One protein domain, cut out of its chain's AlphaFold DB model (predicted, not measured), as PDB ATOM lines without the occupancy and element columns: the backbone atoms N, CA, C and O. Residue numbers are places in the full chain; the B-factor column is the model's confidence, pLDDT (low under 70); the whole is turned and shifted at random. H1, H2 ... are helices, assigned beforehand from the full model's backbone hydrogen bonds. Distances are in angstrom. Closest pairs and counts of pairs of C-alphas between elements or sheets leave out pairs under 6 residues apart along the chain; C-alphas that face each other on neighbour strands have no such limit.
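What this domain is: This is residues 34 to 212 of the 269 residues of an uncharacterized protein of Candidatus Dormibacteraeota bacterium (UniProt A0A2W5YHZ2). The longest helix, H9, runs as a kinked strut from a bundle of five helices, H3, H4, H6, H7 and H8, to a helical hairpin, H1 and H2, that stands crosswise at one end of the bundle. The bundle is up and down, each helix running against the one before it in the chain; tiny H5 joins it to the hairpin, and residues 201 to 206 of H9 stand free, with a gap beside them. There are 179 printed residues with nine named helices, H1 to H9 in chain order, and no named strand; the class is all helix. The whole is compact, with a radius of gyration of the C-alphas of 17.2 A, and spans 48 by 40 by 30 A.

How they stand to each other: H9, residues 186 to 210, has a kink of 36 degrees near residue 196. With residues 189 to 197 alone it touches H8, residues 161 to 181; the closest C-alphas, of Ala 179 and Arg 189, are 5.6 A apart. This hairpin has a shallow tilt of 33 degrees, only just short of steep, opposite ways. H8 touches the hub H6, residues 121 to 131, at 20 degrees, a shallow tilt, the same way, with C-alphas Ala 131 and Ala 170 closest at 4.1 A. H6 and H7, residues 137 to 157, form a hairpin, closest at C-alphas Ala 123 and Asp 150, 4.3 A. H3, residues 77 to 92, touches H6, C-alphas Ile 86 and Phe 129 being closest at 6.6 A, and forms a hairpin with H4, residues 97 to 109. H4 touches H2, residues 55 to 75, about perpendicular at 80 degrees, C-alphas Ser 69 and Thr 109 being closest at 5.4 A. H5, residues 111 to 114, touches H8, with C-alphas Leu 113 and Phe 162 closest at 4.5 A. H1, residues 35 to 50, forms a hairpin with H2 and touches H9, closest at C-alphas Leu 45 and Phe 208, 6.3 A. H2 and H9 are apart. Every O i to N i+4 pair is within hydrogen-bond range in H1, H2, H3, H4, H6 and H7, against 16 of 17 in H8 and 19 of 21 in H9; H5 is too short for such a pair.

Where its parts are: H9 measures 34.4 A from first to last C-alpha, H8 30.8 A, H2 30.3 A and H7 30.2 A. H1 begins at C-alpha 35 (33.555, -19.264, 26.312), and H9 ends at C-alpha 210 (22.267, -32.432, 22.427).

The domain as a whole: The two C-alphas farthest apart, of Arg 50 and Trp 138, are 49.3 A apart. The printed part has no cut and no long link. Its mean pLDDT is 93.5; residue 95 alone is under 70.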
ATOM      1  N   ARG A  34      35.527 -21.325  30.206       86.31
ATOM      2  CA  ARG A  34      35.779 -20.255  29.242       86.31
ATOM      3  C   ARG A  34      34.878 -20.436  28.021       86.31
ATOM      4  O   ARG A  34      34.555 -21.559  27.618       86.31
ATOM      5  N   SER A  35      34.451 -19.309  27.464       86.56
ATOM      6  CA  SER A  35      33.555 -19.264  26.312       86.56
ATOM      7  C   SER A  35      34.162 -19.941  25.085       86.56
ATOM      8  O   SER A  35      33.443 -20.638  24.380       86.56
ATOM      9  N   ASP A  36      35.468 -19.812  24.864       91.69
ATOM     10  CA  ASP A  36      36.190 -20.419  23.741       91.69
ATOM     11  C   ASP A  36      36.146 -21.957  23.784       91.69
ATOM     12  O   ASP A  36      35.762 -22.597  22.806       91.69
ATOM     13  N   SER A  37      36.443 -22.559  24.940       90.50
ATOM     14  CA  SER A  37      36.387 -24.008  25.145       90.50
ATOM     15  C   SER A  37      34.969 -24.533  24.932       90.50
ATOM     16  O   SER A  37      34.768 -25.562  24.283       90.50
ATOM     17  N   ARG A  38      33.966 -23.793  25.420       92.38
ATOM     18  CA  ARG A  38      32.556 -24.132  25.212       92.38
ATOM     19  C   ARG A  38      32.177 -24.085  23.732       92.38
ATOM     20  O   ARG A  38      31.608 -25.049  23.236       92.38
ATOM     21  N   LEU A  39      32.522 -23.001  23.038       94.94
ATOM     22  CA  LEU A  39      32.235 -22.819  21.613       94.94
ATOM     23  C   LEU A  39      32.897 -23.903  20.759       94.94
ATOM     24  O   LEU A  39      32.259 -24.436  19.855       94.94
ATOM     25  N   PHE A  40      34.141 -24.272  21.075       95.56
ATOM     26  CA  PHE A  40      34.830 -25.369  20.404       95.56
ATOM     27  C   PHE A  40      34.080 -26.695  20.579       95.56
ATOM     28  O   PHE A  40      33.743 -27.341  19.586       95.56
ATOM     29  N   VAL A  41      33.776 -27.080  21.828       95.12
ATOM     30  CA  VAL A  41      33.054 -28.329  22.137       95.12
ATOM     31  C   VAL A  41      31.679 -28.349  21.468       95.12
ATOM     32  O   VAL A  41      31.296 -29.360  20.879       95.12
ATOM     33  N   ASP A  42      30.952 -27.232  21.512       97.06
ATOM     34  CA  ASP A  42      29.654 -27.089  20.856       97.06
ATOM     35  C   ASP A  42      29.781 -27.269  19.339       97.06
ATOM     36  O   ASP A  42      29.008 -28.017  18.746       97.06
ATOM     37  N   GLY A  43      30.791 -26.655  18.716       97.94
ATOM     38  CA  GLY A  43      31.054 -26.773  17.285       97.94
ATOM     39  C   GLY A  43      31.347 -28.209  16.844       97.94
ATOM     40  O   GLY A  43      30.720 -28.708  15.905       97.94
ATOM     41  N   VAL A  44      32.258 -28.907  17.532       97.81
ATOM     42  CA  VAL A  44      32.629 -30.284  17.152       97.81
ATOM     43  C   VAL A  44      31.494 -31.284  17.397       97.81
ATOM     44  O   VAL A  44      31.280 -32.170  16.568       97.81
ATOM     45  N   LEU A  45      30.714 -31.126  18.475       98.12
ATOM     46  CA  LEU A  45      29.554 -31.982  18.753       98.12
ATOM     47  C   LEU A  45      28.401 -31.722  17.779       98.12
ATOM     48  O   LEU A  45      27.747 -32.668  17.330       98.12
ATOM     49  N   LEU A  46      28.160 -30.459  17.422       98.19
ATOM     50  CA  LEU A  46      27.126 -30.091  16.462       98.19
ATOM     51  C   LEU A  46      27.444 -30.647  15.074       98.19
ATOM     52  O   LEU A  46      26.550 -31.177  14.417       98.19
ATOM     53  N   ASN A  47      28.705 -30.576  14.644       97.94
ATOM     54  CA  ASN A  47      29.145 -31.164  13.380       97.94
ATOM     55  C   ASN A  47      28.956 -32.685  13.376       97.94
ATOM     56  O   ASN A  47      28.367 -33.225  12.441       97.94
ATOM     57  N   LEU A  48      29.348 -33.366  14.457       97.88
ATOM     58  CA  LEU A  48      29.153 -34.810  14.590       97.88
ATOM     59  C   LEU A  48      27.665 -35.201  14.495       97.88
ATOM     60  O   LEU A  48      27.310 -36.153  13.796       97.88
ATOM     61  N   LYS A  49      26.785 -34.424  15.137       98.12
ATOM     62  CA  LYS A  49      25.329 -34.611  15.086       98.12
ATOM     63  C   LYS A  49      24.743 -34.320  13.698       98.12
ATOM     64  O   LYS A  49      23.930 -35.107  13.214       98.12
ATOM     65  N   ARG A  50      25.151 -33.227  13.037       98.00
ATOM     66  CA  ARG A  50      24.710 -32.858  11.671       98.00
ATOM     67  C   ARG A  50      25.035 -33.948  10.657       98.00
ATOM     68  O   ARG A  50      24.218 -34.261   9.798       98.00
ATOM     69  N   GLU A  51      26.195 -34.571  10.808       98.06
ATOM     70  CA  GLU A  51      26.641 -35.671   9.958       98.06
ATOM     71  C   GLU A  51      26.119 -37.047  10.394       98.06
ATOM     72  O   GLU A  51      26.561 -38.072   9.872       98.06
ATOM     73  N   ARG A  52      25.169 -37.088  11.338       97.38
ATOM     74  CA  ARG A  52      24.534 -38.311  11.848       97.38
ATOM     75  C   ARG A  52      25.546 -39.346  12.349       97.38
ATOM     76  O   ARG A  52      25.349 -40.541  12.150       97.38
ATOM     77  N   TYR A  53      26.625 -38.891  12.987       97.31
ATOM     78  CA  TYR A  53      27.636 -39.754  13.607       97.31
ATOM     79  C   TYR A  53      28.295 -40.749  12.630       97.31
ATOM     80  O   TYR A  53      28.713 -41.834  13.036       97.31
ATOM     81  N   ARG A  54      28.401 -40.399  11.338       98.00
ATOM     82  CA  ARG A  54      29.122 -41.207  10.338       98.00
ATOM     83  C   ARG A  54      30.579 -41.461  10.774       98.00
ATOM     84  O   ARG A  54      31.173 -40.588  11.409       98.00
ATOM     85  N   PRO A  55      31.213 -42.587  10.389       98.25
ATOM     86  CA  PRO A  55      32.607 -42.873  10.757       98.25
ATOM     87  C   PRO A  55      33.597 -41.760  10.372       98.25
ATOM     88  O   PRO A  55      34.499 -41.430  11.137       98.25
ATOM     89  N   SER A  56      33.394 -41.113   9.220       98.06
ATOM     90  CA  SER A  56      34.214 -39.974   8.787       98.06
ATOM     91  C   SER A  56      34.042 -38.733   9.675       98.06
ATOM     92  O   SER A  56      35.012 -38.013   9.915       98.06
ATOM     93  N   ALA A  57      32.837 -38.510  10.207       97.62
ATOM     94  CA  ALA A  57      32.544 -37.451  11.168       97.62
ATOM     95  C   ALA A  57      33.286 -37.690  12.490       97.62
ATOM     96  O   ALA A  57      33.885 -36.768  13.042       97.62
ATOM     97  N   TRP A  58      33.310 -38.942  12.960       98.19
ATOM     98  CA  TRP A  58      34.102 -39.348  14.123       98.19
ATOM     99  C   TRP A  58      35.597 -39.121  13.909       98.19
ATOM    100  O   TRP A  58      36.250 -38.561  14.783       98.19
ATOM    101  N   GLY A  59      36.127 -39.479  12.735       98.12
ATOM    102  CA  GLY A  59      37.519 -39.197  12.378       98.12
ATOM    103  C   GLY A  59      37.851 -37.706  12.488       98.12
ATOM    104  O   GLY A  59      38.808 -37.333  13.163       98.12
ATOM    105  N   ARG A  60      37.007 -36.834  11.917       98.12
ATOM    106  CA  ARG A  60      37.175 -35.373  12.031       98.12
ATOM    107  C   ARG A  60      37.052 -34.869  13.463       98.12
ATOM    108  O   ARG A  60      37.844 -34.023  13.867       98.12
ATOM    109  N   PHE A  61      36.100 -35.391  14.230       97.19
ATOM    110  CA  PHE A  61      35.936 -35.058  15.644       97.19
ATOM    111  C   PHE A  61      37.200 -35.389  16.452       97.19
ATOM    112  O   PHE A  61      37.677 -34.545  17.213       97.19
ATOM    113  N   VAL A  62      37.770 -36.584  16.263       96.88
ATOM    114  CA  VAL A  62      38.997 -37.017  16.951       96.88
ATOM    115  C   VAL A  62      40.186 -36.155  16.541       96.88
ATOM    116  O   VAL A  62      40.920 -35.694  17.415       96.88
ATOM    117  N   VAL A  63      40.360 -35.888  15.243       97.81
ATOM    118  CA  VAL A  63      41.456 -35.043  14.739       97.81
ATOM    119  C   VAL A  63      41.345 -33.625  15.295       97.81
ATOM    120  O   VAL A  63      42.306 -33.131  15.877       97.81
ATOM    121  N   ALA A  64      40.170 -32.995  15.202       97.44
ATOM    122  CA  ALA A  64      39.951 -31.645  15.718       97.44
ATOM    123  C   ALA A  64      40.200 -31.568  17.232       97.44
ATOM    124  O   ALA A  64      40.871 -30.654  17.706       97.44
ATOM    125  N   SER A  65      39.709 -32.554  17.991       95.88
ATOM    126  CA  SER A  65      39.929 -32.630  19.442       95.88
ATOM    127  C   SER A  65      41.405 -32.835  19.793       95.88
ATOM    128  O   SER A  65      41.892 -32.247  20.755       95.88
ATOM    129  N   SER A  66      42.129 -33.632  19.003       95.38
ATOM    130  CA  SER A  66      43.561 -33.885  19.203       95.38
ATOM    131  C   SER A  66      44.398 -32.645  18.903       95.38
ATOM    132  O   SER A  66      45.236 -32.281  19.721       95.38
ATOM    133  N   ILE A  67      44.132 -31.957  17.787       96.94
ATOM    134  CA  ILE A  67      44.792 -30.687  17.444       96.94
ATOM    135  C   ILE A  67      44.561 -29.671  18.563       96.94
ATOM    136  O   ILE A  67      45.523 -29.135  19.106       96.94
ATOM    137  N   ARG A  68      43.305 -29.494  18.997       96.44
ATOM    138  CA  ARG A  68      42.990 -28.589  20.106       96.44
ATOM    139  C   ARG A  68      43.705 -28.995  21.394       96.44
ATOM    140  O   ARG A  68      44.198 -28.136  22.111       96.44
ATOM    141  N   SER A  69      43.796 -30.289  21.697       95.25
ATOM    142  CA  SER A  69      44.554 -30.763  22.858       95.25
ATOM    143  C   SER A  69      46.043 -30.418  22.761       95.25
ATOM    144  O   SER A  69      46.629 -30.065  23.780       95.25
ATOM    145  N   LEU A  70      46.657 -30.515  21.577       96.62
ATOM    146  CA  LEU A  70      48.062 -30.154  21.361       96.62
ATOM    147  C   LEU A  70      48.291 -28.648  21.526       96.62
ATOM    148  O   LEU A  70      49.241 -28.252  22.198       96.62
ATOM    149  N   GLU A  71      47.390 -27.816  20.999       96.62
ATOM    150  CA  GLU A  71      47.406 -26.365  21.237       96.62
ATOM    151  C   GLU A  71      47.345 -26.056  22.737       96.62
ATOM    152  O   GLU A  71      48.141 -25.274  23.250       96.62
ATOM    153  N   GLN A  72      46.453 -26.728  23.472       96.38
ATOM    154  CA  GLN A  72      46.321 -26.526  24.916       96.38
ATOM    155  C   GLN A  72      47.553 -26.990  25.700       96.38
ATOM    156  O   GLN A  72      47.886 -26.365  26.704       96.38
ATOM    157  N   ILE A  73      48.255 -28.037  25.252       96.44
ATOM    158  CA  ILE A  73      49.548 -28.435  25.830       96.44
ATOM    159  C   ILE A  73      50.581 -27.323  25.635       96.44
ATOM    160  O   ILE A  73      51.261 -26.970  26.595       96.44
ATOM    161  N   ALA A  74      50.672 -26.750  24.431       97.12
ATOM    162  CA  ALA A  74      51.606 -25.666  24.133       97.12
ATOM    163  C   ALA A  74      51.298 -24.393  24.945       97.12
ATOM    164  O   ALA A  74      52.202 -23.776  25.499       97.12
ATOM    165  N   GLU A  75      50.019 -24.037  25.093       96.75
ATOM    166  CA  GLU A  75      49.585 -22.902  25.924       96.75
ATOM    167  C   GLU A  75      49.848 -23.125  27.429       96.75
ATOM    168  O   GLU A  75      50.012 -22.165  28.187       96.75
ATOM    169  N   HIS A  76      49.903 -24.386  27.875       96.94
ATOM    170  CA  HIS A  76      50.008 -24.780  29.282       96.94
ATOM    171  C   HIS A  76      51.247 -25.645  29.557       96.94
ATOM    172  O   HIS A  76      51.182 -26.602  30.334       96.94
ATOM    173  N   GLU A  77      52.386 -25.294  28.953       97.31
ATOM    174  CA  GLU A  77      53.630 -26.075  29.001       97.31
ATOM    175  C   GLU A  77      53.989 -26.519  30.427       97.31
ATOM    176  O   GLU A  77      54.125 -27.712  30.705       97.31
ATOM    177  N   ARG A  78      54.034 -25.579  31.377       97.88
ATOM    178  CA  ARG A  78      54.348 -25.884  32.779       97.88
ATOM    179  C   ARG A  78      53.369 -26.886  33.402       97.88
ATOM    180  O   ARG A  78      53.804 -27.817  34.073       97.88
ATOM    181  N   ALA A  79      52.066 -26.727  33.185       97.50
ATOM    182  CA  ALA A  79      51.070 -27.657  33.710       97.50
ATOM    183  C   ALA A  79      51.223 -29.057  33.090       97.50
ATOM    184  O   ALA A  79      51.067 -30.055  33.792       97.50
ATOM    185  N   SER A  80      51.572 -29.141  31.803       97.19
ATOM    186  CA  SER A  80      51.841 -30.418  31.133       97.19
ATOM    187  C   SER A  80      53.038 -31.149  31.755       97.19
ATOM    188  O   SER A  80      52.943 -32.342  32.047       97.19
ATOM    189  N   VAL A  81      54.118 -30.422  32.067       97.62
ATOM    190  CA  VAL A  81      55.307 -30.964  32.741       97.62
ATOM    191  C   VAL A  81      54.967 -31.425  34.160       97.62
ATOM    192  O   VAL A  81      55.368 -32.517  34.559       97.62
ATOM    193  N   GLU A  82      54.182 -30.643  34.908       97.69
ATOM    194  CA  GLU A  82      53.699 -31.016  36.246       97.69
ATOM    195  C   GLU A  82      52.893 -32.328  36.206       97.69
ATOM    196  O   GLU A  82      53.139 -33.231  37.008       97.69
ATOM    197  N   ILE A  83      51.978 -32.472  35.239       96.56
ATOM    198  CA  ILE A  83      51.205 -33.705  35.028       96.56
ATOM    199  C   ILE A  83      52.143 -34.876  34.718       96.56
ATOM    200  O   ILE A  83      52.121 -35.881  35.430       96.56
ATOM    201  N   VAL A  84      52.992 -34.754  33.693       96.31
ATOM    202  CA  VAL A  84      53.909 -35.831  33.282       96.31
ATOM    203  C   VAL A  84      54.817 -36.248  34.440       96.31
ATOM    204  O   VAL A  84      54.982 -37.446  34.673       96.31
ATOM    205  N   GLY A  85      55.335 -35.295  35.219       96.06
ATOM    206  CA  GLY A  85      56.156 -35.560  36.401       96.06
ATOM    207  C   GLY A  85      55.428 -36.383  37.469       96.06
ATOM    208  O   GLY A  85      55.969 -37.381  37.952       96.06
ATOM    209  N   ILE A  86      54.176 -36.032  37.789       93.25
ATOM    210  CA  ILE A  86      53.338 -36.785  38.741       93.25
ATOM    211  C   ILE A  86      53.151 -38.233  38.272       93.25
ATOM    212  O   ILE A  86      53.346 -39.175  39.048       93.25
ATOM    213  N   PHE A  87      52.797 -38.437  37.002       92.56
ATOM    214  CA  PHE A  87      52.550 -39.778  36.475       92.56
ATOM    215  C   PHE A  87      53.841 -40.595  36.314       92.56
ATOM    216  O   PHE A  87      53.827 -41.792  36.603       92.56
ATOM    217  N   ALA A  88      54.966 -39.972  35.950       91.81
ATOM    218  CA  ALA A  88      56.276 -40.625  35.913       91.81
ATOM    219  C   ALA A  88      56.682 -41.145  37.302       91.81
ATOM    220  O   ALA A  88      57.041 -42.318  37.444       91.81
ATOM    221  N   MET A  89      56.518 -40.325  38.346       90.44
ATOM    222  CA  MET A  89      56.728 -40.744  39.736       90.44
ATOM    223  C   MET A  89      55.838 -41.945  40.103       90.44
ATOM    224  O   MET A  89      56.295 -42.905  40.722       90.44
ATOM    225  N   LEU A  90      54.571 -41.948  39.682       86.19
ATOM    226  CA  LEU A  90      53.631 -43.039  39.973       86.19
ATOM    227  C   LEU A  90      53.949 -44.342  39.221       86.19
ATOM    228  O   LEU A  90      53.692 -45.428  39.750       86.19
ATOM    229  N   VAL A  91      54.538 -44.267  38.022       86.75
ATOM    230  CA  VAL A  91      55.093 -45.448  37.338       86.75
ATOM    231  C   VAL A  91      56.247 -46.042  38.155       86.75
ATOM    232  O   VAL A  91      56.280 -47.259  38.353       86.75
ATOM    233  N   ILE A  92      57.148 -45.203  38.683       85.75
ATOM    234  CA  ILE A  92      58.279 -45.635  39.528       85.75
ATOM    235  C   ILE A  92      57.775 -46.316  40.811       85.75
ATOM    236  O   ILE A  92      58.282 -47.371  41.196       85.75
ATOM    237  N   LEU A  93      56.701 -45.800  41.416       79.06
ATOM    238  CA  LEU A  93      56.047 -46.378  42.600       79.06
ATOM    239  C   LEU A  93      55.282 -47.697  42.329       79.06
ATOM    240  O   LEU A  93      54.506 -48.155  43.172       79.06
ATOM    241  N   ARG A  94      55.522 -48.346  41.178       77.00
ATOM    242  CA  ARG A  94      54.908 -49.611  40.736       77.00
ATOM    243  C   ARG A  94      53.384 -49.539  40.592       77.00
ATOM    244  O   ARG A  94      52.677 -50.516  40.855       77.00
ATOM    245  N   GLY A  95      52.867 -48.397  40.147       67.62
ATOM    246  CA  GLY A  95      51.499 -48.306  39.642       67.62
ATOM    247  C   GLY A  95      51.294 -49.171  38.389       67.62
ATOM    248  O   GLY A  95      52.237 -49.483  37.659       67.62
ATOM    249  N   GLY A  96      50.049 -49.571  38.116       81.06
ATOM    250  CA  GLY A  96      49.717 -50.272  36.872       81.06
ATOM    251  C   GLY A  96      49.950 -49.368  35.658       81.06
ATOM    252  O   GLY A  96      49.195 -48.418  35.468       81.06
ATOM    253  N   ARG A  97      50.964 -49.680  34.832       87.38
ATOM    254  CA  ARG A  97      51.437 -48.837  33.710       87.38
ATOM    255  C   ARG A  97      50.314 -48.351  32.794       87.38
ATOM    256  O   ARG A  97      50.226 -47.160  32.530       87.38
ATOM    257  N   ALA A  98      49.431 -49.255  32.367       86.88
ATOM    258  CA  ALA A  98      48.322 -48.919  31.472       86.88
ATOM    259  C   ALA A  98      47.342 -47.916  32.101       86.88
ATOM    260  O   ALA A  98      46.938 -46.954  31.457       86.88
ATOM    261  N   ARG A  99      47.004 -48.097  33.383       85.62
ATOM    262  CA  ARG A  99      46.112 -47.184  34.108       85.62
ATOM    263  C   ARG A  99      46.765 -45.820  34.321       85.62
ATOM    264  O   ARG A  99      46.114 -44.806  34.107       85.62
ATOM    265  N   THR A 100      48.038 -45.801  34.712       89.38
ATOM    266  CA  THR A 100      48.808 -44.562  34.887       89.38
ATOM    267  C   THR A 100      48.908 -43.797  33.562       89.38
ATOM    268  O   THR A 100      48.681 -42.593  33.539       89.38
ATOM    269  N   ALA A 101      49.152 -44.491  32.446       91.06
ATOM    270  CA  ALA A 101      49.158 -43.889  31.113       91.06
ATOM    271  C   ALA A 101      47.778 -43.345  30.709       91.06
ATOM    272  O   ALA A 101      47.686 -42.215  30.239       91.06
ATOM    273  N   ALA A 102      46.701 -44.105  30.940       89.62
ATOM    274  CA  ALA A 102      45.340 -43.665  30.637       89.62
ATOM    275  C   ALA A 102      44.936 -42.424  31.448       89.62
ATOM    276  O   ALA A 102      44.387 -41.476  30.894       89.62
ATOM    277  N   ALA A 103      45.248 -42.400  32.744       90.06
ATOM    278  CA  ALA A 103      44.980 -41.252  33.602       90.06
ATOM    279  C   ALA A 103      45.850 -40.033  33.232       90.06
ATOM    280  O   ALA A 103      45.352 -38.910  33.262       90.06
ATOM    281  N   CYS A 104      47.101 -40.245  32.803       94.38
ATOM    282  CA  CYS A 104      47.952 -39.187  32.259       94.38
ATOM    283  C   CYS A 104      47.350 -38.591  30.979       94.38
ATOM    284  O   CYS A 104      47.146 -37.383  30.901       94.38
ATOM    285  N   LEU A 105      46.979 -39.435  30.011       93.31
ATOM    286  CA  LEU A 105      46.357 -39.000  28.760       93.31
ATOM    287  C   LEU A 105      45.052 -38.236  29.013       93.31
ATOM    288  O   LEU A 105      44.808 -37.196  28.405       93.31
ATOM    289  N   LEU A 106      44.229 -38.716  29.946       91.75
ATOM    290  CA  LEU A 106      43.001 -38.040  30.352       91.75
ATOM    291  C   LEU A 106      43.290 -36.648  30.932       91.75
ATOM    292  O   LEU A 106      42.625 -35.687  30.562       91.75
ATOM    293  N   ALA A 107      44.300 -36.516  31.794       94.44
ATOM    294  CA  ALA A 107      44.687 -35.229  32.367       94.44
ATOM    295  C   ALA A 107      45.217 -34.258  31.298       94.44
ATOM    296  O   ALA A 107      44.792 -33.105  31.250       94.44
ATOM    297  N   ILE A 108      46.087 -34.742  30.407       95.56
ATOM    298  CA  ILE A 108      46.671 -33.962  29.309       95.56
ATOM    299  C   ILE A 108      45.590 -33.463  28.343       95.56
ATOM    300  O   ILE A 108      45.548 -32.278  28.020       95.56
ATOM    301  N   THR A 109      44.656 -34.331  27.948       93.38
ATOM    302  CA  THR A 109      43.551 -33.970  27.037       93.38
ATOM    303  C   THR A 109      42.557 -32.970  27.630       93.38
ATOM    304  O   THR A 109      41.786 -32.360  26.894       93.38
ATOM    305  N   HIS A 110      42.589 -32.757  28.947       94.00
ATOM    306  CA  HIS A 110      41.727 -31.809  29.649       94.00
ATOM    307  C   HIS A 110      42.445 -30.517  30.062       94.00
ATOM    308  O   HIS A 110      41.832 -29.691  30.739       94.00
ATOM    309  N   LEU A 111      43.701 -30.294  29.647       95.50
ATOM    310  CA  LEU A 111      44.476 -29.100  30.017       95.50
ATOM    311  C   LEU A 111      43.751 -27.784  29.713       95.50
ATOM    312  O   LEU A 111      43.823 -26.866  30.523       95.50
ATOM    313  N   GLY A 112      42.951 -27.716  28.645       93.00
ATOM    314  CA  GLY A 112      42.188 -26.502  28.324       93.00
ATOM    315  C   GLY A 112      41.114 -26.105  29.339       93.00
ATOM    316  O   GLY A 112      40.571 -25.004  29.279       93.00
ATOM    317  N   LEU A 113      40.826 -26.955  30.330       94.00
ATOM    318  CA  LEU A 113      39.992 -26.592  31.476       94.00
ATOM    319  C   LEU A 113      40.748 -25.797  32.557       94.00
ATOM    320  O   LEU A 113      40.136 -25.393  33.552       94.00
ATOM    321  N   LEU A 114      42.061 -25.580  32.418       94.56
ATOM    322  CA  LEU A 114      42.842 -24.722  33.318       94.56
ATOM    323  C   LEU A 114      42.590 -23.230  33.077       94.56
ATOM    324  O   LEU A 114      42.729 -22.427  34.005       94.56
ATOM    325  N   GLY A 115      42.157 -22.868  31.870       92.44
ATOM    326  CA  GLY A 115      41.864 -21.497  31.487       92.44
ATOM    327  C   GLY A 115      43.132 -20.667  31.311       92.44
ATOM    328  O   GLY A 115      43.891 -20.925  30.397       92.44
ATOM    329  N   ASP A 116      43.345 -19.647  32.145       93.88
ATOM    330  CA  ASP A 116      44.563 -18.812  32.098       93.88
ATOM    331  C   ASP A 116      45.664 -19.302  33.061       93.88
ATOM    332  O   ASP A 116      46.705 -18.662  33.236       93.88
ATOM    333  N   ARG A 117      45.436 -20.420  33.764       94.88
ATOM    334  CA  ARG A 117      46.371 -20.920  34.779       94.88
ATOM    335  C   ARG A 117      47.515 -21.695  34.133       94.88
ATOM    336  O   ARG A 117      47.301 -22.744  33.549       94.88
ATOM    337  N   ARG A 118      48.752 -21.261  34.381       96.31
ATOM    338  CA  ARG A 118      49.972 -21.940  33.895       96.31
ATOM    339  C   ARG A 118      50.354 -23.219  34.654       96.31
ATOM    340  O   ARG A 118      51.264 -23.917  34.232       96.31
ATOM    341  N   SER A 119      49.722 -23.500  35.791       96.81
ATOM    342  CA  SER A 119      50.013 -24.656  36.652       96.81
ATOM    343  C   SER A 119      48.716 -25.361  37.025       96.81
ATOM    344  O   SER A 119      47.677 -24.706  37.188       96.81
ATOM    345  N   ILE A 120      48.777 -26.683  37.215       96.75
ATOM    346  CA  ILE A 120      47.623 -27.442  37.710       96.75
ATOM    347  C   ILE A 120      47.286 -27.058  39.155       96.75
ATOM    348  O   ILE A 120      46.124 -27.105  39.550       96.75
ATOM    349  N   GLY A 121      48.270 -26.612  39.939       97.00
ATOM    350  CA  GLY A 121      48.108 -26.301  41.354       97.00
ATOM    351  C   GLY A 121      47.922 -27.537  42.244       97.00
ATOM    352  O   GLY A 121      47.617 -28.641  41.790       97.00
ATOM    353  N   LEU A 122      48.093 -27.335  43.554       97.44
ATOM    354  CA  LEU A 122      48.189 -28.429  44.526       97.44
ATOM    355  C   LEU A 122      46.920 -29.290  44.619       97.44
ATOM    356  O   LEU A 122      47.031 -30.509  44.679       97.44
ATOM    357  N   ALA A 123      45.724 -28.689  44.600       96.56
ATOM    358  CA  ALA A 123      44.475 -29.457  44.676       96.56
ATOM    359  C   ALA A 123      44.367 -30.468  43.521       96.56
ATOM    360  O   ALA A 123      44.144 -31.649  43.751       96.56
ATOM    361  N   ASN A 124      44.627 -30.028  42.288       96.81
ATOM    362  CA  ASN A 124      44.542 -30.903  41.119       96.81
ATOM    363  C   ASN A 124      45.666 -31.944  41.103       96.81
ATOM    364  O   ASN A 124      45.433 -33.084  40.712       96.81
ATOM    365  N   ALA A 125      46.865 -31.582  41.566       96.88
ATOM    366  CA  ALA A 125      47.965 -32.528  41.722       96.88
ATOM    367  C   ALA A 125      47.602 -33.679  42.678       96.88
ATOM    368  O   ALA A 125      47.876 -34.838  42.369       96.88
ATOM    369  N   LEU A 126      46.939 -33.377  43.802       96.56
ATOM    370  CA  LEU A 126      46.470 -34.381  44.763       96.56
ATOM    371  C   LEU A 126      45.410 -35.313  44.155       96.56
ATOM    372  O   LEU A 126      45.531 -36.532  44.299       96.56
ATOM    373  N   SER A 127      44.432 -34.777  43.417       95.50
ATOM    374  CA  SER A 127      43.423 -35.602  42.737       95.50
ATOM    375  C   SER A 127      44.060 -36.510  41.668       95.50
ATOM    376  O   SER A 127      43.768 -37.704  41.605       95.50
ATOM    377  N   LEU A 128      44.996 -35.994  40.858       94.94
ATOM    378  CA  LEU A 128      45.707 -36.796  39.847       94.94
ATOM    379  C   LEU A 128      46.596 -37.878  40.474       94.94
ATOM    380  O   LEU A 128      46.637 -39.011  39.985       94.94
ATOM    381  N   PHE A 129      47.269 -37.554  41.579       94.75
ATOM    382  CA  PHE A 129      48.042 -38.520  42.352       94.75
ATOM    383  C   PHE A 129      47.150 -39.673  42.833       94.75
ATOM    384  O   PHE A 129      47.481 -40.844  42.612       94.75
ATOM    385  N   ARG A 130      45.974 -39.353  43.394       94.38
ATOM    386  CA  ARG A 130      44.974 -40.334  43.845       94.38
ATOM    387  C   ARG A 130      44.548 -41.291  42.732       94.38
ATOM    388  O   ARG A 130      44.522 -42.502  42.955       94.38
ATOM    389  N   ALA A 131      44.278 -40.776  41.531       92.69
ATOM    390  CA  ALA A 131      43.803 -41.565  40.387       92.69
ATOM    391  C   ALA A 131      44.719 -42.757  40.032       92.69
ATOM    392  O   ALA A 131      44.253 -43.790  39.542       92.69
ATOM    393  N   SER A 132      46.024 -42.635  40.302       91.44
ATOM    394  CA  SER A 132      47.029 -43.647  39.947       91.44
ATOM    395  C   SER A 132      47.587 -44.431  41.128       91.44
ATOM    396  O   SER A 132      48.458 -45.284  40.929       91.44
ATOM    397  N   LEU A 133      47.075 -44.218  42.341       91.00
ATOM    398  CA  LEU A 133      47.492 -44.977  43.516       91.00
ATOM    399  C   LEU A 133      47.280 -46.485  43.307       91.00
ATOM    400  O   LEU A 133      46.232 -46.892  42.791       91.00
ATOM    401  N   PRO A 134      48.249 -47.354  43.645       90.38
ATOM    402  CA  PRO A 134      48.084 -48.799  43.502       90.38
ATOM    403  C   PRO A 134      46.958 -49.303  44.416       90.38
ATOM    404  O   PRO A 134      46.716 -48.735  45.472       90.38
ATOM    405  N   VAL A 135      46.283 -50.398  44.055       89.31
ATOM    406  CA  VAL A 135      45.219 -50.971  44.899       89.31
ATOM    407  C   VAL A 135      45.848 -51.709  46.088       89.31
ATOM    408  O   VAL A 135      46.099 -52.912  46.045       89.31
ATOM    409  N   ARG A 136      46.176 -50.961  47.145       89.06
ATOM    410  CA  ARG A 136      46.799 -51.433  48.394       89.06
ATOM    411  C   ARG A 136      46.085 -50.827  49.602       89.06
ATOM    412  O   ARG A 136      45.444 -49.791  49.487       89.06
ATOM    413  N   ARG A 137      46.238 -51.441  50.780       86.56
ATOM    414  CA  ARG A 137      45.602 -50.979  52.033       86.56
ATOM    415  C   ARG A 137      45.941 -49.521  52.352       86.56
ATOM    416  O   ARG A 137      45.044 -48.696  52.486       86.56
ATOM    417  N   TRP A 138      47.236 -49.205  52.403       90.44
ATOM    418  CA  TRP A 138      47.703 -47.841  52.662       90.44
ATOM    419  C   TRP A 138      47.193 -46.865  51.600       90.44
ATOM    420  O   TRP A 138      46.821 -45.752  51.934       90.44
ATOM    421  N   ALA A 139      47.093 -47.300  50.341       92.00
ATOM    422  CA  ALA A 139      46.663 -46.452  49.240       92.00
ATOM    423  C   ALA A 139      45.189 -46.047  49.342       92.00
ATOM    424  O   ALA A 139      44.836 -44.967  48.893       92.00
ATOM    425  N   VAL A 140      44.337 -46.866  49.962       92.62
ATOM    426  CA  VAL A 140      42.943 -46.489  50.239       92.62
ATOM    427  C   VAL A 140      42.875 -45.385  51.293       92.62
ATOM    428  O   VAL A 140      42.157 -44.408  51.105       92.62
ATOM    429  N   LEU A 141      43.674 -45.493  52.360       93.88
ATOM    430  CA  LEU A 141      43.800 -44.428  53.360       93.88
ATOM    431  C   LEU A 141      44.383 -43.155  52.743       93.88
ATOM    432  O   LEU A 141      43.863 -42.066  52.972       93.88
ATOM    433  N   THR A 142      45.423 -43.293  51.918       94.62
ATOM    434  CA  THR A 142      46.008 -42.173  51.179       94.62
ATOM    435  C   THR A 142      44.983 -41.537  50.254       94.62
ATOM    436  O   THR A 142      44.879 -40.322  50.266       94.62
ATOM    437  N   ALA A 143      44.188 -42.320  49.522       94.56
ATOM    438  CA  ALA A 143      43.168 -41.801  48.618       94.56
ATOM    439  C   ALA A 143      42.122 -40.953  49.355       94.56
ATOM    440  O   ALA A 143      41.839 -39.834  48.925       94.56
ATOM    441  N   VAL A 144      41.612 -41.443  50.492       95.00
ATOM    442  CA  VAL A 144      40.688 -40.684  51.354       95.00
ATOM    443  C   VAL A 144      41.366 -39.425  51.899       95.00
ATOM    444  O   VAL A 144      40.796 -38.339  51.846       95.00
ATOM    445  N   GLY A 145      42.608 -39.535  52.377       96.00
ATOM    446  CA  GLY A 145      43.369 -38.387  52.872       96.00
ATOM    447  C   GLY A 145      43.582 -37.313  51.802       96.00
ATOM    448  O   GLY A 145      43.372 -36.130  52.065       96.00
ATOM    449  N   THR A 146      43.943 -37.716  50.581       96.31
ATOM    450  CA  THR A 146      44.146 -36.798  49.453       96.31
ATOM    451  C   THR A 146      42.846 -36.162  48.972       96.31
ATOM    452  O   THR A 146      42.889 -35.004  48.585       96.31
ATOM    453  N   ASP A 147      41.705 -36.857  49.066       95.38
ATOM    454  CA  ASP A 147      40.370 -36.293  48.787       95.38
ATOM    455  C   ASP A 147      39.960 -35.202  49.775       95.38
ATOM    456  O   ASP A 147      39.491 -34.119  49.425       95.38
ATOM    457  N   LEU A 148      40.202 -35.436  51.062       95.56
ATOM    458  CA  LEU A 148      39.932 -34.409  52.061       95.56
ATOM    459  C   LEU A 148      40.870 -33.209  51.881       95.56
ATOM    460  O   LEU A 148      40.430 -32.055  51.972       95.56
ATOM    461  N   ALA A 149      42.152 -33.477  51.613       96.75
ATOM    462  CA  ALA A 149      43.168 -32.454  51.420       96.75
ATOM    463  C   ALA A 149      42.916 -31.614  50.161       96.75
ATOM    464  O   ALA A 149      42.946 -30.386  50.253       96.75
ATOM    465  N   ASP A 150      42.614 -32.228  49.013       95.94
ATOM    466  CA  ASP A 150      42.345 -31.489  47.777       95.94
ATOM    467  C   ASP A 150      41.109 -30.593  47.915       95.94
ATOM    468  O   ASP A 150      41.151 -29.421  47.533       95.94
ATOM    469  N   GLY A 151      40.067 -31.061  48.605       93.75
ATOM    470  CA  GLY A 151      38.862 -30.297  48.859       93.75
ATOM    471  C   GLY A 151      39.117 -29.113  49.788       93.75
ATOM    472  O   GLY A 151      38.526 -28.046  49.597       93.75
ATOM    473  N   LEU A 152      39.978 -29.272  50.798       96.12
ATOM    474  CA  LEU A 152      40.407 -28.179  51.676       96.12
ATOM    475  C   LEU A 152      41.233 -27.144  50.909       96.12
ATOM    476  O   LEU A 152      40.960 -25.946  51.016       96.12
ATOM    477  N   VAL A 153      42.197 -27.597  50.107       96.81
ATOM    478  CA  VAL A 153      43.035 -26.724  49.276       96.81
ATOM    479  C   VAL A 153      42.177 -25.979  48.254       96.81
ATOM    480  O   VAL A 153      42.298 -24.763  48.141       96.81
ATOM    481  N   ALA A 154      41.243 -26.650  47.576       94.69
ATOM    482  CA  ALA A 154      40.339 -26.038  46.602       94.69
ATOM    483  C   ALA A 154      39.388 -25.013  47.239       94.69
ATOM    484  O   ALA A 154      39.079 -23.993  46.627       94.69
ATOM    485  N   ARG A 155      38.937 -25.238  48.483       94.19
ATOM    486  CA  ARG A 155      38.138 -24.245  49.224       94.19
ATOM    487  C   ARG A 155      38.934 -22.980  49.545       94.19
ATOM    488  O   ARG A 155      38.349 -21.903  49.541       94.19
ATOM    489  N   ARG A 156      40.240 -23.106  49.801       95.06
ATOM    490  CA  ARG A 156      41.132 -21.972  50.092       95.06
ATOM    491  C   ARG A 156      41.591 -21.243  48.826       95.06
ATOM    492  O   ARG A 156      41.572 -20.023  48.792       95.06
ATOM    493  N   ALA A 157      41.980 -21.985  47.791       93.25
ATOM    494  CA  ALA A 157      42.549 -21.449  46.549       93.25
ATOM    495  C   ALA A 157      41.504 -21.122  45.460       93.25
ATOM    496  O   ALA A 157      41.845 -20.581  44.406       93.25
ATOM    497  N   GLY A 158      40.238 -21.471  45.698       91.88
ATOM    498  CA  GLY A 158      39.146 -21.363  44.736       91.88
ATOM    499  C   GLY A 158      39.047 -22.587  43.810       91.88
ATOM    500  O   GLY A 158      40.070 -23.115  43.362       91.88
ATOM    501  N   PRO A 159      37.824 -23.057  43.496       91.00
ATOM    502  CA  PRO A 159      37.626 -24.191  42.600       91.00
ATOM    503  C   PRO A 159      38.029 -23.832  41.165       91.00
ATOM    504  O   PRO A 159      37.785 -22.718  40.706       91.00
ATOM    505  N   THR A 160      38.587 -24.796  40.433       92.81
ATOM    506  CA  THR A 160      38.867 -24.654  38.996       92.81
ATOM    507  C   THR A 160      37.931 -25.528  38.167       92.81
ATOM    508  O   THR A 160      37.348 -26.498  38.672       92.81
ATOM    509  N   ALA A 161      37.777 -25.189  36.883       92.44
ATOM    510  CA  ALA A 161      37.054 -26.042  35.950       92.44
ATOM    511  C   ALA A 161      37.775 -27.384  35.789       92.44
ATOM    512  O   ALA A 161      37.142 -28.414  35.996       92.44
ATOM    513  N   PHE A 162      39.097 -27.375  35.572       94.88
ATOM    514  CA  PHE A 162      39.916 -28.592  35.543       94.88
ATOM    515  C   PHE A 162      39.682 -29.486  36.767       94.88
ATOM    516  O   PHE A 162      39.306 -30.644  36.616       94.88
ATOM    517  N   GLY A 163      39.800 -28.942  37.982       93.88
ATOM    518  CA  GLY A 163      39.626 -29.705  39.220       93.88
ATOM    519  C   GLY A 163      38.221 -30.249  39.406       93.88
ATOM    520  O   GLY A 163      38.040 -31.362  39.881       93.88
ATOM    521  N   SER A 164      37.212 -29.510  38.944       91.12
ATOM    522  CA  SER A 164      35.824 -29.971  38.980       91.12
ATOM    523  C   SER A 164      35.556 -31.204  38.107       91.12
ATOM    524  O   SER A 164      34.555 -31.877  38.350       91.12
ATOM    525  N   TYR A 165      36.406 -31.474  37.112       90.56
ATOM    526  CA  TYR A 165      36.374 -32.682  36.282       90.56
ATOM    527  C   TYR A 165      37.366 -33.741  36.763       90.56
ATOM    528  O   TYR A 165      37.014 -34.917  36.832       90.56
ATOM    529  N   ALA A 166      38.586 -33.329  37.109       92.31
ATOM    530  CA  ALA A 166      39.657 -34.225  37.522       92.31
ATOM    531  C   ALA A 166      39.302 -35.005  38.795       92.31
ATOM    532  O   ALA A 166      39.594 -36.192  38.862       92.31
ATOM    533  N   ASP A 167      38.632 -34.375  39.763       93.12
ATOM    534  CA  ASP A 167      38.256 -35.003  41.034       93.12
ATOM    535  C   ASP A 167      37.282 -36.198  40.852       93.12
ATOM    536  O   ASP A 167      37.651 -37.331  41.180       93.12
ATOM    537  N   PRO A 168      36.108 -36.046  40.197       90.19
ATOM    538  CA  PRO A 168      35.243 -37.189  39.888       90.19
ATOM    539  C   PRO A 168      35.901 -38.272  39.021       90.19
ATOM    540  O   PRO A 168      35.589 -39.452  39.171       90.19
ATOM    541  N   LEU A 169      36.795 -37.894  38.100       90.44
ATOM    542  CA  LEU A 169      37.519 -38.851  37.256       90.44
ATOM    543  C   LEU A 169      38.564 -39.634  38.056       90.44
ATOM    544  O   LEU A 169      38.719 -40.838  37.842       90.44
ATOM    545  N   ALA A 170      39.244 -38.981  38.998       92.44
ATOM    546  CA  ALA A 170      40.167 -39.627  39.920       92.44
ATOM    547  C   ALA A 170      39.441 -40.634  40.815       92.44
ATOM    548  O   ALA A 170      39.924 -41.754  40.994       92.44
ATOM    549  N   ASP A 171      38.259 -40.267  41.311       92.31
ATOM    550  CA  ASP A 171      37.387 -41.171  42.059       92.31
ATOM    551  C   ASP A 171      36.951 -42.368  41.227       92.31
ATOM    552  O   ASP A 171      37.137 -43.512  41.646       92.31
ATOM    553  N   LEU A 172      36.414 -42.113  40.032       91.12
ATOM    554  CA  LEU A 172      36.005 -43.163  39.110       91.12
ATOM    555  C   LEU A 172      37.170 -44.126  38.848       91.12
ATOM    556  O   LEU A 172      36.991 -45.335  38.977       91.12
ATOM    557  N   ALA A 173      38.361 -43.618  38.526       91.12
ATOM    558  CA  ALA A 173      39.526 -44.437  38.202       91.12
ATOM    559  C   ALA A 173      40.021 -45.267  39.397       91.12
ATOM    560  O   ALA A 173      40.225 -46.481  39.274       91.12
ATOM    561  N   PHE A 174      40.213 -44.635  40.558       92.56
ATOM    562  CA  PHE A 174      40.750 -45.311  41.734       92.56
ATOM    563  C   PHE A 174      39.750 -46.318  42.306       92.56
ATOM    564  O   PHE A 174      40.085 -47.493  42.481       92.56
ATOM    565  N   TRP A 175      38.507 -45.900  42.548       93.25
ATOM    566  CA  TRP A 175      37.524 -46.757  43.203       93.25
ATOM    567  C   TRP A 175      37.000 -47.870  42.296       93.25
ATOM    568  O   TRP A 175      36.717 -48.957  42.796       93.25
ATOM    569  N   THR A 176      36.980 -47.679  40.973       91.94
ATOM    570  CA  THR A 176      36.751 -48.784  40.023       91.94
ATOM    571  C   THR A 176      37.852 -49.833  40.131       91.94
ATOM    572  O   THR A 176      37.556 -51.024  40.231       91.94
ATOM    573  N   ALA A 177      39.123 -49.423  40.182       91.38
ATOM    574  CA  ALA A 177      40.228 -50.364  40.354       91.38
ATOM    575  C   ALA A 177      40.123 -51.119  41.693       91.38
ATOM    576  O   ALA A 177      40.296 -52.338  41.732       91.38
ATOM    577  N   VAL A 178      39.762 -50.423  42.777       91.81
ATOM    578  CA  VAL A 178      39.486 -51.043  44.082       91.81
ATOM    579  C   VAL A 178      38.324 -52.041  43.998       91.81
ATOM    580  O   VAL A 178      38.437 -53.144  44.525       91.81
ATOM    581  N   ALA A 179      37.231 -51.701  43.309       92.44
ATOM    582  CA  ALA A 179      36.060 -52.564  43.154       92.44
ATOM    583  C   ALA A 179      36.361 -53.854  42.373       92.44
ATOM    584  O   ALA A 179      35.872 -54.937  42.717       92.44
ATOM    585  N   LEU A 180      37.169 -53.733  41.316       92.25
ATOM    586  CA  LEU A 180      37.535 -54.833  40.426       92.25
ATOM    587  C   LEU A 180      38.577 -55.766  41.052       92.25
ATOM    588  O   LEU A 180      38.430 -56.985  40.964       92.25
ATOM    589  N   CYS A 181      39.603 -55.211  41.701       90.38
ATOM    590  CA  CYS A 181      40.697 -55.985  42.294       90.38
ATOM    591  C   CYS A 181      40.432 -56.403  43.751       90.38
ATOM    592  O   CYS A 181      41.097 -57.300  44.268       90.38
ATOM    593  N   GLY A 182      39.494 -55.747  44.436       86.94
ATOM    594  CA  GLY A 182      39.186 -55.987  45.841       86.94
ATOM    595  C   GLY A 182      38.310 -57.226  46.084       86.94
ATOM    596  O   GLY A 182      37.574 -57.671  45.194       86.94
ATOM    597  N   PRO A 183      38.327 -57.779  47.314       86.50
ATOM    598  CA  PRO A 183      37.513 -58.927  47.711       86.50
ATOM    599  C   PRO A 183      36.054 -58.510  47.989       86.50
ATOM    600  O   PRO A 183      35.571 -58.584  49.123       86.50
ATOM    601  N   ILE A 184      35.364 -58.034  46.956       88.75
ATOM    602  CA  ILE A 184      33.995 -57.504  46.996       88.75
ATOM    603  C   ILE A 184      33.056 -58.478  46.266       88.75
ATOM    604  O   ILE A 184      33.449 -59.092  45.273       88.75
ATOM    605  N   GLY A 185      31.828 -58.653  46.767       92.38
ATOM    606  CA  GLY A 185      30.834 -59.527  46.130       92.38
ATOM    607  C   GLY A 185      30.358 -58.975  44.780       92.38
ATOM    608  O   GLY A 185      30.410 -57.771  44.553       92.38
ATOM    609  N   ARG A 186      29.855 -59.836  43.882       95.25
ATOM    610  CA  ARG A 186      29.330 -59.414  42.562       95.25
ATOM    611  C   ARG A 186      28.282 -58.288  42.625       95.25
ATOM    612  O   ARG A 186      28.485 -57.305  41.917       95.25
ATOM    613  N   PRO A 187      27.210 -58.368  43.442       95.38
ATOM    614  CA  PRO A 187      26.189 -57.317  43.450       95.38
ATOM    615  C   PRO A 187      26.743 -55.982  43.959       95.38
ATOM    616  O   PRO A 187      26.499 -54.940  43.365       95.38
ATOM    617  N   GLU A 188      27.568 -56.020  45.006       91.62
ATOM    618  CA  GLU A 188      28.223 -54.838  45.570       91.62
ATOM    619  C   GLU A 188      29.191 -54.204  44.562       91.62
ATOM    620  O   GLU A 188      29.162 -52.995  44.357       91.62
ATOM    621  N   ARG A 189      29.984 -55.018  43.854       94.44
ATOM    622  CA  ARG A 189      30.860 -54.554  42.774       94.44
ATOM    623  C   ARG A 189      30.064 -53.850  41.676       94.44
ATOM    624  O   ARG A 189      30.474 -52.779  41.249       94.44
ATOM    625  N   LEU A 190      28.944 -54.421  41.228       95.62
ATOM    626  CA  LEU A 190      28.098 -53.796  40.207       95.62
ATOM    627  C   LEU A 190      27.474 -52.487  40.699       95.62
ATOM    628  O   LEU A 190      27.484 -51.511  39.956       95.62
ATOM    629  N   ALA A 191      26.997 -52.439  41.944       92.56
ATOM    630  CA  ALA A 191      26.448 -51.219  42.536       92.56
ATOM    631  C   ALA A 191      27.497 -50.096  42.588       92.56
ATOM    632  O   ALA A 191      27.234 -48.968  42.179       92.56
ATOM    633  N   ILE A 192      28.708 -50.434  43.025       90.50
ATOM    634  CA  ILE A 192      29.855 -49.531  43.101       90.50
ATOM    635  C   ILE A 192      30.252 -49.026  41.705       90.50
ATOM    636  O   ILE A 192      30.360 -47.823  41.490       90.50
ATOM    637  N   LEU A 193      30.409 -49.924  40.727       93.38
ATOM    638  CA  LEU A 193      30.721 -49.533  39.350       93.38
ATOM    639  C   LEU A 193      29.618 -48.653  38.753       93.38
ATOM    640  O   LEU A 193      29.914 -47.637  38.125       93.38
ATOM    641  N   GLY A 194      28.351 -49.008  38.972       93.69
ATOM    642  CA  GLY A 194      27.203 -48.257  38.474       93.69
ATOM    643  C   GLY A 194      27.129 -46.846  39.055       93.69
ATOM    644  O   GLY A 194      26.859 -45.903  38.317       93.69
ATOM    645  N   LEU A 195      27.459 -46.680  40.340       92.06
ATOM    646  CA  LEU A 195      27.420 -45.391  41.036       92.06
ATOM    647  C   LEU A 195      28.265 -44.305  40.353       92.06
ATOM    648  O   LEU A 195      27.862 -43.143  40.348       92.06
ATOM    649  N   TRP A 196      29.397 -44.669  39.745       87.25
ATOM    650  CA  TRP A 196      30.250 -43.715  39.023       87.25
ATOM    651  C   TRP A 196      30.083 -43.770  37.504       87.25
ATOM    652  O   TRP A 196      30.096 -42.725  36.853       87.25
ATOM    653  N   THR A 197      29.905 -44.960  36.925       90.12
ATOM    654  CA  THR A 197      29.821 -45.103  35.462       90.12
ATOM    655  C   THR A 197      28.484 -44.628  34.903       90.12
ATOM    656  O   THR A 197      28.482 -44.005  33.844       90.12
ATOM    657  N   VAL A 198      27.360 -44.832  35.604       92.62
ATOM    658  CA  VAL A 198      26.032 -44.424  35.111       92.62
ATOM    659  C   VAL A 198      25.911 -42.901  35.005       92.62
ATOM    660  O   VAL A 198      25.550 -42.431  33.925       92.62
ATOM    661  N   PRO A 199      26.251 -42.088  36.031       90.00
ATOM    662  CA  PRO A 199      26.199 -40.634  35.891       90.00
ATOM    663  C   PRO A 199      27.154 -40.108  34.814       90.00
ATOM    664  O   PRO A 199      26.771 -39.231  34.042       90.00
ATOM    665  N   ALA A 200      28.371 -40.659  34.729       89.12
ATOM    666  CA  ALA A 200      29.335 -40.277  33.702       89.12
ATOM    667  C   ALA A 200      28.795 -40.575  32.293       89.12
ATOM    668  O   ALA A 200      28.770 -39.685  31.446       89.12
ATOM    669  N   ALA A 201      28.279 -41.787  32.069       92.19
ATOM    670  CA  ALA A 201      27.683 -42.188  30.799       92.19
ATOM    671  C   ALA A 201      26.459 -41.336  30.439       92.19
ATOM    672  O   ALA A 201      26.333 -40.919  29.291       92.19
ATOM    673  N   ALA A 202      25.594 -41.020  31.407       92.50
ATOM    674  CA  ALA A 202      24.426 -40.170  31.190       92.50
ATOM    675  C   ALA A 202      24.819 -38.744  30.770       92.50
ATOM    676  O   ALA A 202      24.244 -38.197  29.829       92.50
ATOM    677  N   ILE A 203      25.829 -38.151  31.420       91.12
ATOM    678  CA  ILE A 203      26.355 -36.829  31.051       91.12
ATOM    679  C   ILE A 203      26.951 -36.875  29.642       91.12
ATOM    680  O   ILE A 203      26.600 -36.044  28.805       91.12
ATOM    681  N   THR A 204      27.808 -37.856  29.358       92.88
ATOM    682  CA  THR A 204      28.431 -38.025  28.040       92.88
ATOM    683  C   THR A 204      27.379 -38.209  26.947       92.88
ATOM    684  O   THR A 204      27.411 -37.497  25.944       92.88
ATOM    685  N   ALA A 205      26.401 -39.093  27.152       95.69
ATOM    686  CA  ALA A 205      25.294 -39.294  26.222       95.69
ATOM    687  C   ALA A 205      24.504 -37.998  26.004       95.69
ATOM    688  O   ALA A 205      24.205 -37.651  24.864       95.69
ATOM    689  N   GLY A 206      24.245 -37.236  27.070       95.75
ATOM    690  CA  GLY A 206      23.611 -35.924  26.983       95.75
ATOM    691  C   GLY A 206      24.341 -34.976  26.027       95.75
ATOM    692  O   GLY A 206      23.698 -34.364  25.178       95.75
ATOM    693  N   TYR A 207      25.675 -34.900  26.099       95.38
ATOM    694  CA  TYR A 207      26.483 -34.041  25.219       95.38
ATOM    695  C   TYR A 207      26.308 -34.429  23.749       95.38
ATOM    696  O   TYR A 207      26.038 -33.573  22.901       95.38
ATOM    697  N   PHE A 208      26.409 -35.727  23.450       96.75
ATOM    698  CA  PHE A 208      26.262 -36.231  22.088       96.75
ATOM    699  C   PHE A 208      24.842 -36.044  21.554       96.75
ATOM    700  O   PHE A 208      24.687 -35.545  20.442       96.75
ATOM    701  N   VAL A 209      23.814 -36.375  22.342       96.69
ATOM    702  CA  VAL A 209      22.400 -36.226  21.954       96.69
ATOM    703  C   VAL A 209      22.046 -34.759  21.729       96.69
ATOM    704  O   VAL A 209      21.389 -34.416  20.739       96.69
ATOM    705  N   ALA A 210      22.501 -33.860  22.602       97.06
ATOM    706  CA  ALA A 210      22.267 -32.432  22.427       97.06
ATOM    707  C   ALA A 210      23.051 -31.866  21.233       97.06
ATOM    708  O   ALA A 210      22.550 -30.958  20.568       97.06
ATOM    709  N   GLY A 211      24.220 -32.432  20.913       97.25
ATOM    710  CA  GLY A 211      25.148 -31.870  19.932       97.25
ATOM    711  C   GLY A 211      25.797 -30.582  20.440       97.25
ATOM    712  O   GLY A 211      26.121 -29.708  19.647       97.25
ATOM    713  N   ARG A 212      25.893 -30.430  21.764       96.38
ATOM    714  CA  ARG A 212      26.494 -29.286  22.452       96.38
ATOM    715  C   ARG A 212      26.846 -29.660  23.884       96.38
ATOM    716  O   ARG A 212      26.295 -30.606  24.447       96.38
TER     717      ARG A 212